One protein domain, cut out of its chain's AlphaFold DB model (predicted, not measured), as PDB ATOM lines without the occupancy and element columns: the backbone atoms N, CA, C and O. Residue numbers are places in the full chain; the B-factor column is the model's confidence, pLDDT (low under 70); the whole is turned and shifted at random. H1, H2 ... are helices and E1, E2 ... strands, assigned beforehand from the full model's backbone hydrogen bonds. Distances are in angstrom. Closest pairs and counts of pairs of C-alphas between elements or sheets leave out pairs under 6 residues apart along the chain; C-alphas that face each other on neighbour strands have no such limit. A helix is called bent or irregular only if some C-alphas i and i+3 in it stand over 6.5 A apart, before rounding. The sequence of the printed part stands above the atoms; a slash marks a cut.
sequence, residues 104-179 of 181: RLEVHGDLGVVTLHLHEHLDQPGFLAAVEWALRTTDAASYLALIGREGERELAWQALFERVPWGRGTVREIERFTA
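What this domain is: This is residues 104 to 179 of the 181 residues of an uncharacterized protein of Deinococcus metallilatus (UniProt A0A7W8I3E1). A strongly twisted sheet of four strands has helices H1 and H2 over one face, with its other face bare of named helices. H3 is not on the sheet: it packs side by side with H1 and folds back along H2. The printed part has 76 residues, with three named helices and four named strands in the order E1, E2, H1, E3, E4, H2, H3, a mix of helices and strands. The sheet's order is E2, E1, E3, E4, all antiparallel. The whole is compact, with a radius of gyration of the C-alphas of 11.4 A, and rounded, spanning 32 by 26 by 20 A.

How they stand to each other: E1, residues 104 to 109, and E2, residues 112 to 117, form an antiparallel hairpin, with N 107 and O 114 2.8 A apart, within hydrogen-bond range. H1, residues 124 to 137, is on the sheet over E2 and E1 at a height of 9.8 A, running along the strands at 11 degrees to E2 on the local plane. E3, residues 145 to 150, is antiparallel to E1, with N 106 and O 147 2.8 A apart. E2, H1 and E3 make a split strand-helix-strand unit, two strands running the same way with E1 between them, and its crossover is right-handed. E4, residues 153 to 155, forms a hairpin with E3, with N 155 and O 148 2.8 A apart. H2, residues 157 to 163, is over E3 at a height of 8.2 A, on the same face as H1, giving two layers, helices on one face of a sheet. H1 and H2 are apart. H3, residues 167 to 178, is irregular, but only just: C-alphas 168 and 171 are 6.8 A apart. With residues 167 to 171 alone it touches H2, opposite ways at a shallow tilt of 18 degrees, a helical hairpin whose closest C-alphas, of Phe 161 and Gly 167, are 4.2 A apart. H3 touches H1, the same way at a shallow tilt of 25 degrees; the closest C-alphas, of Gln 124 and Thr 170, are 6.5 A apart. Every O i to N i+4 pair is within hydrogen-bond range in H1, against 5 of 8 in H3 and 0 of 3 in H2, where 4 of 4 O i to N i+3 pairs are.

Where its parts are: E1 begins at C-alpha 104 (85.523, 13.530, 12.971) and is 16.0 A long; E2 is 16.7 A. H1, 19.9 A, begins at C-alpha 124 (71.124, 14.209, 14.436). E3 is 16.6 A, E4 6.5 A and H2 11.2 A. H3, 16.8 A, ends at C-alpha 178 (77.925, 29.424, 14.023).

The domain as a whole: The two C-alphas farthest apart, of Ser 142 and Pro 165, are 32.5 A apart. The printed part has no cut and no long link. The mean pLDDT of the printed part is 89.1, and no printed residue is under 70.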
ATOM      1  N   ARG A 104      85.418  12.642  11.806       93.38
ATOM      2  CA  ARG A 104      85.523  13.530  12.971       93.38
ATOM      3  C   ARG A 104      85.279  14.976  12.563       93.38
ATOM      4  O   ARG A 104      85.835  15.420  11.563       93.38
ATOM      5  N   LEU A 105      84.479  15.691  13.342       95.50
ATOM      6  CA  LEU A 105      84.362  17.143  13.274       95.50
ATOM      7  C   LEU A 105      85.220  17.736  14.391       95.50
ATOM      8  O   LEU A 105      84.967  17.476  15.562       95.50
ATOM      9  N   GLU A 106      86.220  18.527  14.036       95.94
ATOM     10  CA  GLU A 106      86.996  19.306  14.994       95.94
ATOM     11  C   GLU A 106      86.411  20.716  15.084       95.94
ATOM     12  O   GLU A 106      86.266  21.406  14.071       95.94
ATOM     13  N   VAL A 107      86.084  21.136  16.302       95.44
ATOM     14  CA  VAL A 107      85.653  22.493  16.639       95.44
ATOM     15  C   VAL A 107      86.835  23.187  17.296       95.44
ATOM     16  O   VAL A 107      87.269  22.787  18.375       95.44
ATOM     17  N   HIS A 108      87.383  24.189  16.620       94.38
ATOM     18  CA  HIS A 108      88.514  24.984  17.085       94.38
ATOM     19  C   HIS A 108      87.991  26.333  17.565       94.38
ATOM     20  O   HIS A 108      87.287  27.007  16.812       94.38
ATOM     21  N   GLY A 109      88.355  26.727  18.780       91.69
ATOM     22  CA  GLY A 109      88.045  28.039  19.342       91.69
ATOM     23  C   GLY A 109      89.191  28.599  20.177       91.69
ATOM     24  O   GLY A 109      90.289  28.038  20.195       91.69
ATOM     25  N   ASP A 110      88.933  29.701  20.879       89.25
ATOM     26  CA  ASP A 110      89.949  30.454  21.618       89.25
ATOM     27  C   ASP A 110      90.596  29.637  22.755       89.25
ATOM     28  O   ASP A 110      91.780  29.802  23.053       89.25
ATOM     29  N   LEU A 111      89.849  28.705  23.362       90.19
ATOM     30  CA  LEU A 111      90.327  27.854  24.461       90.19
ATOM     31  C   LEU A 111      90.867  26.488  24.016       90.19
ATOM     32  O   LEU A 111      91.334  25.717  24.858       90.19
ATOM     33  N   GLY A 112      90.832  26.171  22.719       92.25
ATOM     34  CA  GLY A 112      91.415  24.942  22.176       92.25
ATOM     35  C   GLY A 112      90.520  24.204  21.184       92.25
ATOM     36  O   GLY A 112      89.703  24.802  20.486       92.25
ATOM     37  N   VAL A 113      90.711  22.883  21.103       94.31
ATOM     38  CA  VAL A 113      90.079  22.019  20.095       94.31
ATOM     39  C   VAL A 113      89.256  20.925  20.763       94.31
ATOM     40  O   VAL A 113      89.765  20.172  21.593       94.31
ATOM     41  N   VAL A 114      87.997  20.795  20.349       95.06
ATOM     42  CA  VAL A 114      87.120  19.673  20.700       95.06
ATOM     43  C   VAL A 114      86.904  18.804  19.465       95.06
ATOM     44  O   VAL A 114      86.541  19.301  18.403       95.06
ATOM     45  N   THR A 115      87.117  17.493  19.597       94.50
ATOM     46  CA  THR A 115      86.920  16.523  18.508       94.50
ATOM     47  C   THR A 115      85.637  15.733  18.736       94.50
ATOM     48  O   THR A 115      85.495  15.063  19.754       94.50
ATOM     49  N   LEU A 116      84.714  15.786  17.777       93.50
ATOM     50  CA  LEU A 116      83.440  15.070  17.802       93.50
ATOM     51  C   LEU A 116      83.461  13.930  16.784       93.50
ATOM     52  O   LEU A 116      83.629  14.150  15.582       93.50
ATOM     53  N   HIS A 117      83.272  12.701  17.251       90.00
ATOM     54  CA  HIS A 117      83.327  11.498  16.425       90.00
ATOM     55  C   HIS A 117      81.931  11.151  15.901       90.00
ATOM     56  O   HIS A 117      81.078  10.681  16.646       90.00
ATOM     57  N   LEU A 118      81.679  11.318  14.597       88.81
ATOM     58  CA  LEU A 118      80.322  11.183  14.037       88.81
ATOM     59  C   LEU A 118      79.696   9.795  14.288       88.81
ATOM     60  O   LEU A 118      78.482   9.683  14.407       88.81
ATOM     61  N   HIS A 119      80.503   8.736  14.385       81.38
ATOM     62  CA  HIS A 119      80.034   7.358  14.588       81.38
ATOM     63  C   HIS A 119      79.577   7.042  16.024       81.38
ATOM     64  O   HIS A 119      78.909   6.020  16.245       81.38
ATOM     65  N   GLU A 120      79.918   7.903  16.984       83.44
ATOM     66  CA  GLU A 120      79.465   7.811  18.377       83.44
ATOM     67  C   GLU A 120      78.030   8.325  18.545       83.44
ATOM     68  O   GLU A 120      77.364   7.998  19.524       83.44
ATOM     69  N   HIS A 121      77.506   9.050  17.551       84.50
ATOM     70  CA  HIS A 121      76.160   9.605  17.582       84.50
ATOM     71  C   HIS A 121      75.191   8.768  16.739       84.50
ATOM     72  O   HIS A 121      75.422   8.479  15.562       84.50
ATOM     73  N   LEU A 122      74.085   8.357  17.365       77.00
ATOM     74  CA  LEU A 122      73.050   7.532  16.734       77.00
ATOM     75  C   LEU A 122      72.112   8.347  15.837       77.00
ATOM     76  O   LEU A 122      71.557   7.805  14.881       77.00
ATOM     77  N   ASP A 123      71.948   9.634  16.134       85.31
ATOM     78  CA  ASP A 123      71.017  10.527  15.460       85.31
ATOM     79  C   ASP A 123      71.533  11.975  15.385       85.31
ATOM     80  O   ASP A 123      72.548  12.351  15.978       85.31
ATOM     81  N   GLN A 124      70.816  12.792  14.610       90.00
ATOM     82  CA  GLN A 124      71.124  14.209  14.436       90.00
ATOM     83  C   GLN A 124      70.980  15.023  15.738       90.00
ATOM     84  O   GLN A 124      71.893  15.800  16.017       90.00
ATOM     85  N   PRO A 125      69.902  14.899  16.543       91.81
ATOM     86  CA  PRO A 125      69.756  15.690  17.768       91.81
ATOM     87  C   PRO A 125      70.894  15.479  18.771       91.81
ATOM     88  O   PRO A 125      71.427  16.455  19.297       91.81
ATOM     89  N   GLY A 126      71.312  14.228  18.993       90.12
ATOM     90  CA  GLY A 126      72.430  13.915  19.880       90.12
ATOM     91  C   GLY A 126      73.753  14.494  19.381       90.12
ATOM     92  O   GLY A 126      74.556  14.969  20.183       90.12
ATOM     93  N   PHE A 127      73.974  14.505  18.062       93.06
ATOM     94  CA  PHE A 127      75.151  15.143  17.471       93.06
ATOM     95  C   PHE A 127      75.123  16.671  17.631       93.06
ATOM     96  O   PHE A 127      76.111  17.268  18.046       93.06
ATOM     97  N   LEU A 128      73.988  17.318  17.343       93.75
ATOM     98  CA  LEU A 128      73.852  18.775  17.456       93.75
ATOM     99  C   LEU A 128      74.040  19.263  18.898       93.75
ATOM    100  O   LEU A 128      74.715  20.267  19.111       93.75
ATOM    101  N   ALA A 129      73.538  18.522  19.888       93.75
ATOM    102  CA  ALA A 129      73.780  18.827  21.297       93.75
ATOM    103  C   ALA A 129      75.281  18.800  21.653       93.75
ATOM    104  O   ALA A 129      75.752  19.638  22.426       93.75
ATOM    105  N   ALA A 130      76.043  17.872  21.066       94.00
ATOM    106  CA  ALA A 130      77.490  17.793  21.251       94.00
ATOM    107  C   ALA A 130      78.230  18.952  20.565       94.00
ATOM    108  O   ALA A 130      79.184  19.480  21.133       94.00
ATOM    109  N   VAL A 131      77.762  19.399  19.392       94.06
ATOM    110  CA  VAL A 131      78.288  20.598  18.714       94.06
ATOM    111  C   VAL A 131      78.079  21.844  19.566       94.06
ATOM    112  O   VAL A 131      79.026  22.591  19.789       94.06
ATOM    113  N   GLU A 132      76.874  22.062  20.093       93.31
ATOM    114  CA  GLU A 132      76.625  23.209  20.970       93.31
ATOM    115  C   GLU A 132      77.503  23.178  22.227       93.31
ATOM    116  O   GLU A 132      78.019  24.209  22.662       93.31
ATOM    117  N   TRP A 133      77.671  22.000  22.833       94.00
ATOM    118  CA  TRP A 133      78.569  21.837  23.972       94.00
ATOM    119  C   TRP A 133      80.023  22.151  23.600       94.00
ATOM    120  O   TRP A 133      80.693  22.855  24.355       94.00
ATOM    121  N   ALA A 134      80.488  21.692  22.436       93.00
ATOM    122  CA  ALA A 134      81.830  21.970  21.939       93.00
ATOM    123  C   ALA A 134      82.050  23.476  21.751       93.00
ATOM    124  O   ALA A 134      82.996  24.010  22.317       93.00
ATOM    125  N   LEU A 135      81.127  24.167  21.068       91.50
ATOM    126  CA  LEU A 135      81.189  25.618  20.844       91.50
ATOM    127  C   LEU A 135      81.255  26.413  22.158       91.50
ATOM    128  O   LEU A 135      82.030  27.362  22.264       91.50
ATOM    129  N   ARG A 136      80.480  26.006  23.176       89.94
ATOM    130  CA  ARG A 136      80.534  26.614  24.519       89.94
ATOM    131  C   ARG A 136      81.849  26.331  25.245       89.94
ATOM    132  O   ARG A 136      82.311  27.170  26.007       89.94
ATOM    133  N   THR A 137      82.428  25.150  25.046       90.12
ATOM    134  CA  THR A 137      83.640  24.704  25.753       90.12
ATOM    135  C   THR A 137      84.903  25.323  25.166       90.12
ATOM    136  O   THR A 137      85.824  25.654  25.907       90.12
ATOM    137  N   THR A 138      84.954  25.502  23.847       87.31
ATOM    138  CA  THR A 138      86.094  26.127  23.167       87.31
ATOM    139  C   THR A 138      86.069  27.653  23.231       87.31
ATOM    140  O   THR A 138      87.014  28.257  22.739       87.31
ATOM    141  N   ASP A 139      85.018  28.254  23.808       81.56
ATOM    142  CA  ASP A 139      84.773  29.704  23.868       81.56
ATOM    143  C   ASP A 139      85.036  30.374  22.515       81.56
ATOM    144  O   ASP A 139      85.970  31.145  22.339       81.56
ATOM    145  N   ALA A 140      84.256  29.993  21.504       73.88
ATOM    146  CA  ALA A 140      84.480  30.406  20.118       73.88
ATOM    147  C   ALA A 140      84.027  31.854  19.821       73.88
ATOM    148  O   ALA A 140      83.438  32.111  18.775       73.88
ATOM    149  N   ALA A 141      84.239  32.781  20.758       73.44
ATOM    150  CA  ALA A 141      83.733  34.151  20.695       73.44
ATOM    151  C   ALA A 141      84.554  35.072  19.776       73.44
ATOM    152  O   ALA A 141      84.027  36.081  19.310       73.44
ATOM    153  N   SER A 142      85.837  34.767  19.539       72.75
ATOM    154  CA  SER A 142      86.728  35.582  18.691       72.75
ATOM    155  C   SER A 142      87.265  34.817  17.484       72.75
ATOM    156  O   SER A 142      87.490  35.406  16.424       72.75
ATOM    157  N   TYR A 143      87.483  33.511  17.634       83.44
ATOM    158  CA  TYR A 143      87.913  32.626  16.562       83.44
ATOM    159  C   TYR A 143      87.103  31.333  16.584       83.44
ATOM    160  O   TYR A 143      86.977  30.677  17.616       83.44
ATOM    161  N   LEU A 144      86.597  30.949  15.414       89.75
ATOM    162  CA  LEU A 144      85.928  29.677  15.199       89.75
ATOM    163  C   LEU A 144      86.407  29.061  13.888       89.75
ATOM    164  O   LEU A 144      86.249  29.650  12.818       89.75
ATOM    165  N   ALA A 145      86.927  27.839  13.960       92.69
ATOM    166  CA  ALA A 145      87.153  27.017  12.780       92.69
ATOM    167  C   ALA A 145      86.534  25.629  12.955       92.69
ATOM    168  O   ALA A 145      86.704  24.962  13.974       92.69
ATOM    169  N   LEU A 146      85.813  25.192  11.924       95.12
ATOM    170  CA  LEU A 146      85.263  23.847  11.825       95.12
ATOM    171  C   LEU A 146      86.059  23.070  10.783       95.12
ATOM    172  O   LEU A 146      86.072  23.440   9.607       95.12
ATOM    173  N   ILE A 147      86.702  21.986  11.207       94.81
ATOM    174  CA  ILE A 147      87.536  21.153  10.339       94.81
ATOM    175  C   ILE A 147      86.954  19.746  10.288       94.81
ATOM    176  O   ILE A 147      86.662  19.138  11.316       94.81
ATOM    177  N   GLY A 148      86.772  19.216   9.077       94.94
ATOM    178  CA  GLY A 148      86.372  17.830   8.899       94.94
ATOM    179  C   GLY A 148      87.570  16.905   8.730       94.94
ATOM    180  O   GLY A 148      88.510  17.225   8.006       94.94
ATOM    181  N   ARG A 149      87.523  15.721   9.340       94.19
ATOM    182  CA  ARG A 149      88.524  14.661   9.174       94.19
ATOM    183  C   ARG A 149      87.873  13.358   8.733       94.19
ATOM    184  O   ARG A 149      86.897  12.917   9.335       94.19
ATOM    185  N   GLU A 150      88.461  12.706   7.738       89.81
ATOM    186  CA  GLU A 150      88.204  11.306   7.381       89.81
ATOM    187  C   GLU A 150      89.504  10.528   7.574       89.81
ATOM    188  O   GLU A 150      90.417  10.576   6.746       89.81
ATOM    189  N   GLY A 151      89.624   9.865   8.725       86.19
ATOM    190  CA  GLY A 151      90.913   9.370   9.191       86.19
ATOM    191  C   GLY A 151      91.849  10.560   9.370       86.19
ATOM    192  O   GLY A 151      91.443  11.577   9.926       86.19
ATOM    193  N   GLU A 152      93.072  10.474   8.857       86.88
ATOM    194  CA  GLU A 152      94.055  11.565   8.955       86.88
ATOM    195  C   GLU A 152      93.865  12.659   7.891       86.88
ATOM    196  O   GLU A 152      94.460  13.735   7.974       86.88
ATOM    197  N   ARG A 153      93.011  12.417   6.891       90.88
ATOM    198  CA  ARG A 153      92.775  13.365   5.805       90.88
ATOM    199  C   ARG A 153      91.832  14.477   6.251       90.88
ATOM    200  O   ARG A 153      90.724  14.211   6.705       90.88
ATOM    201  N   GLU A 154      92.250  15.716   6.026       94.31
ATOM    202  CA  GLU A 154      91.404  16.898   6.186       94.31
ATOM    203  C   GLU A 154      90.439  17.069   5.003       94.31
ATOM    204  O   GLU A 154      90.790  16.831   3.842       94.31
ATOM    205  N   LEU A 155      89.209  17.471   5.310       92.31
ATOM    206  CA  LEU A 155      88.107  17.695   4.383       92.31
ATOM    207  C   LEU A 155      87.319  18.941   4.811       92.31
ATOM    208  O   LEU A 155      87.289  19.297   5.990       92.31
ATOM    209  N   ALA A 156      86.574  19.533   3.874       93.19
ATOM    210  CA  ALA A 156      85.522  20.481   4.231       93.19
ATOM    211  C   ALA A 156      84.530  19.808   5.195       93.19
ATOM    212  O   ALA A 156      84.038  18.709   4.916       93.19
ATOM    213  N   TRP A 157      84.241  20.454   6.325       94.00
ATOM    214  CA  TRP A 157      83.453  19.851   7.399       94.00
ATOM    215  C   TRP A 157      82.038  19.456   6.944       94.00
ATOM    216  O   TRP A 157      81.510  18.437   7.385       94.00
ATOM    217  N   GLN A 158      81.454  20.190   5.992       94.25
ATOM    218  CA  GLN A 158      80.145  19.881   5.413       94.25
ATOM    219  C   GLN A 158      80.142  18.523   4.697       94.25
ATOM    220  O   GLN A 158      79.171  17.773   4.792       94.25
ATOM    221  N   ALA A 159      81.246  18.170   4.031       92.00
ATOM    222  CA  ALA A 159      81.360  16.931   3.266       92.00
ATOM    223  C   ALA A 159      81.320  15.678   4.160       92.00
ATOM    224  O   ALA A 159      81.000  14.587   3.684       92.00
ATOM    225  N   LEU A 160      81.610  15.798   5.463       90.44
ATOM    226  CA  LEU A 160      81.439  14.687   6.406       90.44
ATOM    227  C   LEU A 160      79.987  14.204   6.452       90.44
ATOM    228  O   LEU A 160      79.731  13.005   6.550       90.44
ATOM    229  N   PHE A 161      79.037  15.131   6.341       90.44
ATOM    230  CA  PHE A 161      77.615  14.851   6.510       90.44
ATOM    231  C   PHE A 161      76.975  14.185   5.288       90.44
ATOM    232  O   PHE A 161      75.897  13.607   5.395       90.44
ATOM    233  N   GLU A 162      77.665  14.158   4.148       88.88
ATOM    234  CA  GLU A 162      77.271  13.339   2.995       88.88
ATOM    235  C   GLU A 162      77.447  11.838   3.266       88.88
ATOM    236  O   GLU A 162      76.800  11.006   2.630       88.88
ATOM    237  N   ARG A 163      78.311  11.490   4.228       83.62
ATOM    238  CA  ARG A 163      78.694  10.111   4.552       83.62
ATOM    239  C   ARG A 163      77.895   9.514   5.715       83.62
ATOM    240  O   ARG A 163      78.068   8.335   6.015       83.62
ATOM    241  N   VAL A 164      77.030  10.294   6.370       82.50
ATOM    242  CA  VAL A 164      76.179   9.820   7.476       82.50
ATOM    243  C   VAL A 164      74.688   9.893   7.122       82.50
ATOM    244  O   VAL A 164      74.245  10.886   6.543       82.50
ATOM    245  N   PRO A 165      73.873   8.882   7.493       78.38
ATOM    246  CA  PRO A 165      72.459   8.814   7.100       78.38
ATOM    247  C   PRO A 165      71.617  10.023   7.525       78.38
ATOM    248  O   PRO A 165      70.683  10.412   6.827       78.38
ATOM    249  N   TRP A 166      71.955  10.627   8.663       80.38
ATOM    250  CA  TRP A 166      71.245  11.762   9.255       80.38
ATOM    251  C   TRP A 166      71.843  13.130   8.872       80.38
ATOM    252  O   TRP A 166      71.357  14.159   9.328       80.38
ATOM    253  N   GLY A 167      72.862  13.178   8.007       81.88
ATOM    254  CA  GLY A 167      73.636  14.399   7.759       81.88
ATOM    255  C   GLY A 167      72.967  15.475   6.895       81.88
ATOM    256  O   GLY A 167      73.330  16.646   6.998       81.88
ATOM    257  N   ARG A 168      71.951  15.135   6.084       78.69
ATOM    258  CA  ARG A 168      71.295  16.091   5.158       78.69
ATOM    259  C   ARG A 168      70.652  17.300   5.856       78.69
ATOM    260  O   ARG A 168      70.507  18.342   5.223       78.69
ATOM    261  N   GLY A 169      70.259  17.166   7.124       80.19
ATOM    262  CA  GLY A 169      69.715  18.263   7.935       80.19
ATOM    263  C   GLY A 169      70.752  18.955   8.823       80.19
ATOM    264  O   GLY A 169      70.522  20.077   9.259       80.19
ATOM    265  N   THR A 170      71.890  18.312   9.083       89.50
ATOM    266  CA  THR A 170      72.831  18.731  10.129       89.50
ATOM    267  C   THR A 170      73.646  19.953   9.732       89.50
ATOM    268  O   THR A 170      73.839  20.837  10.559       89.50
ATOM    269  N   VAL A 171      74.066  20.045   8.466       91.50
ATOM    270  CA  VAL A 171      74.902  21.156   7.975       91.50
ATOM    271  C   VAL A 171      74.241  22.509   8.236       91.50
ATOM    272  O   VAL A 171      74.862  23.388   8.819       91.50
ATOM    273  N   ARG A 172      72.954  22.642   7.894       89.06
ATOM    274  CA  ARG A 172      72.206  23.895   8.070       89.06
ATOM    275  C   ARG A 172      72.060  24.303   9.533       89.06
ATOM    276  O   ARG A 172      72.053  25.490   9.828       89.06
ATOM    277  N   GLU A 173      71.894  23.342  10.436       91.25
ATOM    278  CA  GLU A 173      71.766  23.642  11.867       91.25
ATOM    279  C   GLU A 173      73.112  24.058  12.466       91.25
ATOM    280  O   GLU A 173      73.166  25.027  13.216       91.25
ATOM    281  N   ILE A 174      74.211  23.404  12.068       91.81
ATOM    282  CA  ILE A 174      75.560  23.830  12.465       91.81
ATOM    283  C   ILE A 174      75.837  25.244  11.947       91.81
ATOM    284  O   ILE A 174      76.251  26.093  12.724       91.81
ATOM    285  N   GLU A 175      75.526  25.530  10.679       91.69
ATOM    286  CA  GLU A 175      75.663  26.879  10.113       91.69
ATOM    287  C   GLU A 175      74.879  27.926  10.913       91.69
ATOM    288  O   GLU A 175      75.384  29.024  11.134       91.69
ATOM    289  N   ARG A 176      73.670  27.597  11.394       89.31
ATOM    290  CA  ARG A 176      72.893  28.493  12.265       89.31
ATOM    291  C   ARG A 176      73.553  28.713  13.621       89.31
ATOM    292  O   ARG A 176      73.569  29.849  14.082       89.31
ATOM    293  N   PHE A 177      74.086  27.665  14.251       86.44
ATOM    294  CA  PHE A 177      74.804  27.805  15.523       86.44
ATOM    295  C   PHE A 177      76.015  28.722  15.398       86.44
ATOM    296  O   PHE A 177      76.311  29.477  16.320       86.44
ATOM    297  N   THR A 178      76.689  28.677  14.252       86.19
ATOM    298  CA  THR A 178      77.925  29.424  14.023       86.19
ATOM    299  C   THR A 178      77.719  30.784  13.362       86.19
ATOM    300  O   THR A 178      78.666  31.545  13.259       86.19
ATOM    301  N   ALA A 179      76.510  31.123  12.903       83.38
ATOM    302  CA  ALA A 179      76.244  32.380  12.191       83.38
ATOM    303  C   ALA A 179      76.309  33.639  13.077       83.38
ATOM    304  O   ALA A 179      76.281  34.755  12.556       83.38
TER     305      ALA A 179